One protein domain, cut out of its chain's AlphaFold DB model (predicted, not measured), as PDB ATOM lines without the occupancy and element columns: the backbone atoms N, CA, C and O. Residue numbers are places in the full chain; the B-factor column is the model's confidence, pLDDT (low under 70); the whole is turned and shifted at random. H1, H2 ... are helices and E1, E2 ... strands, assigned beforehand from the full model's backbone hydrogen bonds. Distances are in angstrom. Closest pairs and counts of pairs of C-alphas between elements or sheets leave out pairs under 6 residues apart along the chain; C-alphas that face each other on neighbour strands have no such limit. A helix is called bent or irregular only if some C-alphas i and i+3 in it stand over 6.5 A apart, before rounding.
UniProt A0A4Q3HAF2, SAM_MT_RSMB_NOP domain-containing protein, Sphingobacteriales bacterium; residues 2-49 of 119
ATOM      1  N   THR A   2     146.798 192.593 111.247       48.94
ATOM      2  CA  THR A   2     146.645 194.041 111.020       48.94
ATOM      3  C   THR A   2     146.491 194.273 109.526       48.94
ATOM      4  O   THR A   2     147.306 193.781 108.746       48.94
ATOM      5  N   TYR A   3     145.444 194.983 109.129       56.62
ATOM      6  CA  TYR A   3     145.192 195.326 107.738       56.62
ATOM      7  C   TYR A   3     145.595 196.785 107.507       56.62
ATOM      8  O   TYR A   3     145.267 197.663 108.306       56.62
ATOM      9  N   SER A   4     146.323 197.029 106.418       56.00
ATOM     10  CA  SER A   4     146.558 198.365 105.869       56.00
ATOM     11  C   SER A   4     145.530 198.586 104.770       56.00
ATOM     12  O   SER A   4     145.469 197.789 103.832       56.00
ATOM     13  N   ALA A   5     144.741 199.660 104.843       52.25
ATOM     14  CA  ALA A   5     144.031 200.120 103.654       52.25
ATOM     15  C   ALA A   5     145.066 200.456 102.556       52.25
ATOM     16  O   ALA A   5     146.196 200.849 102.852       52.25
ATOM     17  N   LEU A   6     144.725 200.179 101.299       48.78
ATOM     18  CA  LEU A   6     145.632 200.253 100.150       48.78
ATOM     19  C   LEU A   6     146.181 201.672  99.931       48.78
ATOM     20  O   LEU A   6     145.415 202.562  99.577       48.78
ATOM     21  N   GLY A   7     147.511 201.815 100.018       50.38
ATOM     22  CA  GLY A   7     148.284 202.992  99.603       50.38
ATOM     23  C   GLY A   7     148.051 204.250 100.453       50.38
ATOM     24  O   GLY A   7     146.947 204.500 100.906       50.38
ATOM     25  N   TRP A   8     149.075 205.102 100.562       44.47
ATOM     26  CA  TRP A   8     149.067 206.416 101.238       44.47
ATOM     27  C   TRP A   8     149.346 206.397 102.762       44.47
ATOM     28  O   TRP A   8     149.275 205.370 103.422       44.47
ATOM     29  N   GLU A   9     149.834 207.542 103.254       43.00
ATOM     30  CA  GLU A   9     150.716 207.774 104.417       43.00
ATOM     31  C   GLU A   9     150.570 206.848 105.649       43.00
ATOM     32  O   GLU A   9     149.512 206.715 106.266       43.00
ATOM     33  N   LYS A  10     151.707 206.255 106.056       45.59
ATOM     34  CA  LYS A  10     151.855 205.376 107.229       45.59
ATOM     35  C   LYS A  10     151.372 206.069 108.513       45.59
ATOM     36  O   LYS A  10     152.013 207.012 108.969       45.59
ATOM     37  N   GLY A  11     150.308 205.551 109.138       53.94
ATOM     38  CA  GLY A  11     150.031 205.802 110.562       53.94
ATOM     39  C   GLY A  11     148.564 205.871 111.003       53.94
ATOM     40  O   GLY A  11     148.288 205.623 112.173       53.94
ATOM     41  N   PHE A  12     147.608 206.168 110.113       55.81
ATOM     42  CA  PHE A  12     146.201 206.406 110.512       55.81
ATOM     43  C   PHE A  12     145.194 205.342 110.052       55.81
ATOM     44  O   PHE A  12     144.029 205.394 110.445       55.81
ATOM     45  N   GLN A  13     145.629 204.386 109.230       61.69
ATOM     46  CA  GLN A  13     144.758 203.418 108.549       61.69
ATOM     47  C   GLN A  13     145.106 201.958 108.861       61.69
ATOM     48  O   GLN A  13     144.618 201.048 108.194       61.69
ATOM     49  N   GLU A  14     145.943 201.731 109.871       77.94
ATOM     50  CA  GLU A  14     146.104 200.401 110.445       77.94
ATOM     51  C   GLU A  14     144.859 200.063 111.256       77.94
ATOM     52  O   GLU A  14     144.409 200.856 112.087       77.94
ATOM     53  N   PHE A  15     144.293 198.888 111.010       87.75
ATOM     54  CA  PHE A  15     143.145 198.408 111.762       87.75
ATOM     55  C   PHE A  15     143.214 196.910 111.997       87.75
ATOM     56  O   PHE A  15     143.909 196.162 111.304       87.75
ATOM     57  N   VAL A  16     142.453 196.468 112.987       90.06
ATOM     58  CA  VAL A  16     142.253 195.055 113.285       90.06
ATOM     59  C   VAL A  16     140.759 194.783 113.276       90.06
ATOM     60  O   VAL A  16     139.984 195.544 113.844       90.06
ATOM     61  N   SER A  17     140.342 193.706 112.618       91.50
ATOM     62  CA  SER A  17     138.975 193.209 112.772       91.50
ATOM     63  C   SER A  17     138.842 192.541 114.137       91.50
ATOM     64  O   SER A  17     139.721 191.773 114.538       91.50
ATOM     65  N   ASP A  18     137.777 192.870 114.865       92.88
ATOM     66  CA  ASP A  18     137.511 192.257 116.155       92.88
ATOM     67  C   ASP A  18     137.310 190.744 116.013       92.88
ATOM     68  O   ASP A  18     136.762 190.246 115.036       92.88
ATOM     69  N   PHE A  19     137.773 190.007 117.013       91.25
ATOM     70  CA  PHE A  19     137.764 188.547 117.013       91.25
ATOM     71  C   PHE A  19     136.451 187.952 117.537       91.25
ATOM     72  O   PHE A  19     136.206 186.768 117.328       91.25
ATOM     73  N   HIS A  20     135.622 188.742 118.227       90.19
ATOM     74  CA  HIS A  20     134.346 188.283 118.777       90.19
ATOM     75  C   HIS A  20     133.148 188.824 118.005       90.19
ATOM     76  O   HIS A  20     132.164 188.112 117.834       90.19
ATOM     77  N   VAL A  21     133.207 190.089 117.588       89.50
ATOM     78  CA  VAL A  21     132.079 190.783 116.963       89.50
ATOM     79  C   VAL A  21     132.369 190.963 115.479       89.50
ATOM     80  O   VAL A  21     133.282 191.698 115.107       89.50
ATOM     81  N   ASN A  22     131.579 190.298 114.635       86.38
ATOM     82  CA  ASN A  22     131.662 190.477 113.187       86.38
ATOM     83  C   ASN A  22     131.415 191.946 112.813       86.38
ATOM     84  O   ASN A  22     130.666 192.645 113.491       86.38
ATOM     85  N   ASP A  23     132.053 192.397 111.733       85.75
ATOM     86  CA  ASP A  23     131.910 193.753 111.183       85.75
ATOM     87  C   ASP A  23     132.345 194.898 112.127       85.75
ATOM     88  O   ASP A  23     132.133 196.075 111.827       85.75
ATOM     89  N   LEU A  24     133.027 194.584 113.238       91.94
ATOM     90  CA  LEU A  24     133.667 195.567 114.112       91.94
ATOM     91  C   LEU A  24     135.151 195.716 113.757       91.94
ATOM     92  O   LEU A  24     135.929 194.762 113.826       91.94
ATOM     93  N   PHE A  25     135.558 196.939 113.425       92.44
ATOM     94  CA  PHE A  25     136.948 197.289 113.134       92.44
ATOM     95  C   PHE A  25     137.515 198.191 114.232       92.44
ATOM     96  O   PHE A  25     136.906 199.186 114.626       92.44
ATOM     97  N   VAL A  26     138.700 197.838 114.721       92.12
ATOM     98  CA  VAL A  26     139.417 198.527 115.791       92.12
ATOM     99  C   VAL A  26     140.557 199.332 115.184       92.12
ATOM    100  O   VAL A  26     141.414 198.781 114.493       92.12
ATOM    101  N   PHE A  27     140.574 200.629 115.479       91.19
ATOM    102  CA  PHE A  27     141.565 201.582 114.982       91.19
ATOM    103  C   PHE A  27     142.351 202.215 116.142       91.19
ATOM    104  O   PHE A  27     141.828 202.297 117.260       91.19
ATOM    105  N   PRO A  28     143.576 202.722 115.904       89.81
ATOM    106  CA  PRO A  28     144.334 203.482 116.893       89.81
ATOM    107  C   PRO A  28     143.527 204.652 117.462       89.81
ATOM    108  O   PRO A  28     142.877 205.386 116.715       89.81
ATOM    109  N   VAL A  29     143.615 204.890 118.773       85.88
ATOM    110  CA  VAL A  29     142.854 205.954 119.463       85.88
ATOM    111  C   VAL A  29     143.121 207.342 118.858       85.88
ATOM    112  O   VAL A  29     142.209 208.164 118.753       85.88
ATOM    113  N   SER A  30     144.346 207.582 118.379       87.19
ATOM    114  CA  SER A  30     144.755 208.813 117.687       87.19
ATOM    115  C   SER A  30     143.957 209.098 116.407       87.19
ATOM    116  O   SER A  30     143.814 210.256 116.018       87.19
ATOM    117  N   SER A  31     143.380 208.075 115.773       89.25
ATOM    118  CA  SER A  31     142.629 208.198 114.517       89.25
ATOM    119  C   SER A  31     141.155 208.590 114.705       89.25
ATOM    120  O   SER A  31     140.472 208.883 113.723       89.25
ATOM    121  N   LYS A  32     140.640 208.665 115.945       89.00
ATOM    122  CA  LYS A  32     139.210 208.923 116.222       89.00
ATOM    123  C   LYS A  32     138.669 210.156 115.489       89.00
ATOM    124  O   LYS A  32     137.598 210.101 114.890       89.00
ATOM    125  N   ARG A  33     139.408 211.274 115.525       90.81
ATOM    126  CA  ARG A  33     138.994 212.529 114.871       90.81
ATOM    127  C   ARG A  33     138.967 212.405 113.349       90.81
ATOM    128  O   ARG A  33     138.066 212.952 112.724       90.81
ATOM    129  N   TYR A  34     139.925 211.688 112.767       90.50
ATOM    130  CA  TYR A  34     139.974 211.439 111.328       90.50
ATOM    131  C   TYR A  34     138.728 210.673 110.868       90.50
ATOM    132  O   TYR A  34     137.995 211.153 110.004       90.50
ATOM    133  N   TRP A  35     138.418 209.546 111.517       90.44
ATOM    134  CA  TRP A  35     137.253 208.736 111.158       90.44
ATOM    135  C   TRP A  35     135.931 209.463 111.397       90.44
ATOM    136  O   TRP A  35     135.038 209.377 110.558       90.44
ATOM    137  N   ALA A  36     135.824 210.256 112.467       90.25
ATOM    138  CA  ALA A  36     134.634 211.065 112.737       90.25
ATOM    139  C   ALA A  36     134.364 212.122 111.651       90.25
ATOM    140  O   ALA A  36     133.215 212.489 111.418       90.25
ATOM    141  N   LEU A  37     135.410 212.614 110.980       91.31
ATOM    142  CA  LEU A  37     135.310 213.620 109.917       91.31
ATOM    143  C   LEU A  37     135.295 213.022 108.503       91.31
ATOM    144  O   LEU A  37     135.063 213.762 107.538       91.31
ATOM    145  N   SER A  38     135.529 211.714 108.385       91.31
ATOM    146  CA  SER A  38     135.562 210.988 107.117       91.31
ATOM    147  C   SER A  38     134.217 211.035 106.386       91.31
ATOM    148  O   SER A  38     133.154 211.182 106.997       91.31
ATOM    149  N   SER A  39     134.254 210.878 105.060       92.31
ATOM    150  CA  SER A  39     133.042 210.717 104.248       92.31
ATOM    151  C   SER A  39     132.238 209.493 104.680       92.31
ATOM    152  O   SER A  39     131.020 209.569 104.733       92.31
ATOM    153  N   LEU A  40     132.899 208.407 105.094       90.44
ATOM    154  CA  LEU A  40     132.229 207.188 105.551       90.44
ATOM    155  C   LEU A  40     131.316 207.435 106.759       90.44
ATOM    156  O   LEU A  40     130.180 206.973 106.760       90.44
ATOM    157  N   ALA A  41     131.776 208.181 107.768       89.00
ATOM    158  CA  ALA A  41     130.943 208.512 108.927       89.00
ATOM    159  C   ALA A  41     129.847 209.532 108.570       89.00
ATOM    160  O   ALA A  41     128.711 209.443 109.041       89.00
ATOM    161  N   LYS A  42     130.161 210.505 107.705       88.69
ATOM    162  CA  LYS A  42     129.193 211.516 107.251       88.69
ATOM    163  C   LYS A  42     128.064 210.910 106.420       88.69
ATOM    164  O   LYS A  42     126.917 211.292 106.632       88.69
ATOM    165  N   GLU A  43     128.382 209.952 105.561       88.56
ATOM    166  CA  GLU A  43     127.455 209.188 104.716       88.56
ATOM    167  C   GLU A  43     126.842 207.979 105.442       88.56
ATOM    168  O   GLU A  43     126.185 207.163 104.805       88.56
ATOM    169  N   SER A  44     127.065 207.838 106.756       86.38
ATOM    170  CA  SER A  44     126.516 206.746 107.574       86.38
ATOM    171  C   SER A  44     126.889 205.331 107.097       86.38
ATOM    172  O   SER A  44     126.179 204.365 107.354       86.38
ATOM    173  N   LYS A  45     128.037 205.185 106.428       87.75
ATOM    174  CA  LYS A  45     128.608 203.884 106.035       87.75
ATOM    175  C   LYS A  45     129.319 203.184 107.190       87.75
ATOM    176  O   LYS A  45     129.507 201.974 107.144       87.75
ATOM    177  N   ILE A  46     129.747 203.947 108.196       90.12
ATOM    178  CA  ILE A  46     130.339 203.438 109.434       90.12
ATOM    179  C   ILE A  46     129.727 204.153 110.636       90.12
ATOM    180  O   ILE A  46     129.372 205.332 110.556       90.12
ATOM    181  N   ILE A  47     129.681 203.456 111.769       90.31
ATOM    182  CA  ILE A  47     129.280 204.014 113.060       90.31
ATOM    183  C   ILE A  47     130.466 203.891 114.011       90.31
ATOM    184  O   ILE A  47     131.042 202.819 114.180       90.31
ATOM    185  N   LEU A  48     130.841 205.007 114.636       91.50
ATOM    186  CA  LEU A  48     131.865 205.007 115.675       91.50
ATOM    187  C   LEU A  48     131.230 204.591 116.996       91.50
ATOM    188  O   LEU A  48     130.568 205.396 117.651       91.50
ATOM    189  N   GLN A  49     131.444 203.338 117.381       91.62
ATOM    190  CA  GLN A  49     130.831 202.741 118.560       91.62
ATOM    191  C   GLN A  49     131.871 202.003 119.397       91.62
ATOM    192  O   GLN A  49     132.782 201.364 118.874       91.62
TER     193      GLN A  49
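Overview. This is residues 2 to 49 of the 119 residues of the protein "SAM_MT_RSMB_NOP domain-containing protein" of Sphingobacteriales bacterium (UniProt A0A4Q3HAF2). A small hairpin of two short strands, E1 and E2, with a wide loop between them, lies at one end, and a second loop brings the chain back so that residues 25 to 26 run beside the end of E2. From there the chain leads away from the hairpin through two short helices, H1 and then H2, with residues 39 to 45 sticking out and a tail after them that folds back. The printed part has 48 residues, with two named strands and two named helices in the order E1, E2, H1, H2; the sheet has the order E1 - E2 and is antiparallel. The class is mixed, helices and strands, though under half of the residues are in named elements. The whole is compact, with a radius of gyration of the C-alphas of 10.9 A, and spans 29 by 24 by 19 A.

Arrangement. E1, residues 2 to 4, and E2, residues 14 to 17, are neighbours in a sheet of two strands. The two are antiparallel and form a hairpin, with 130 degrees between their N-to-C directions. C-alphas 3 and 15 face each other at 5.5 A. N 3 and O 15 are 2.9 A apart and N 15 and O 3 are 3.1 A apart, both within hydrogen-bond range. Residues 16 to 17 of E2 also pair with residues 25 to 26, antiparallel. H1, residues 29 to 37, is apart from E1. H2, residues 39 to 42, is apart from both strands. H1 and H2 are close but not clearly touching, with the closest C-alphas, those of Trp 35 and Ala 41, 6.7 A apart. In H1, 3 of 5 O i to N i+4 pairs are within hydrogen-bond range; H2 is too short for such a pair, and its one O i to N i+3 pair is within range.

Along the chain. E2, from Glu 14 to Ser 17, is 10.4 A long and begins at C-alpha 14 (146.104, 200.401, 110.445). E1, from Thr 2 to Ser 4, is 6.7 A long and begins at C-alpha 2 (146.645, 194.041, 111.020). H1, from Val 29 to Leu 37, measures 14.4 A and is irregular: C-alphas 30 and 33 are 7.4 A apart. H2, from Ser 39 to Lys 42, measures 4.9 A and ends at C-alpha 42 (129.193, 211.516, 107.251).

Size, cuts and confidence. The two C-alphas farthest apart, those of Glu 9 and His 20, are 29.2 A apart. The printed part has no cut. The link from E2 to H1, 11 residues, is long; E1 to E2 is short, with 9 residues, and H1 to H2 is tight, with 1 residue. Residues 39 to 45, of which 39 to 42 belong to H2, stand free. The mean pLDDT of the printed part is 80.0, and residues 2 to 13 are under 70.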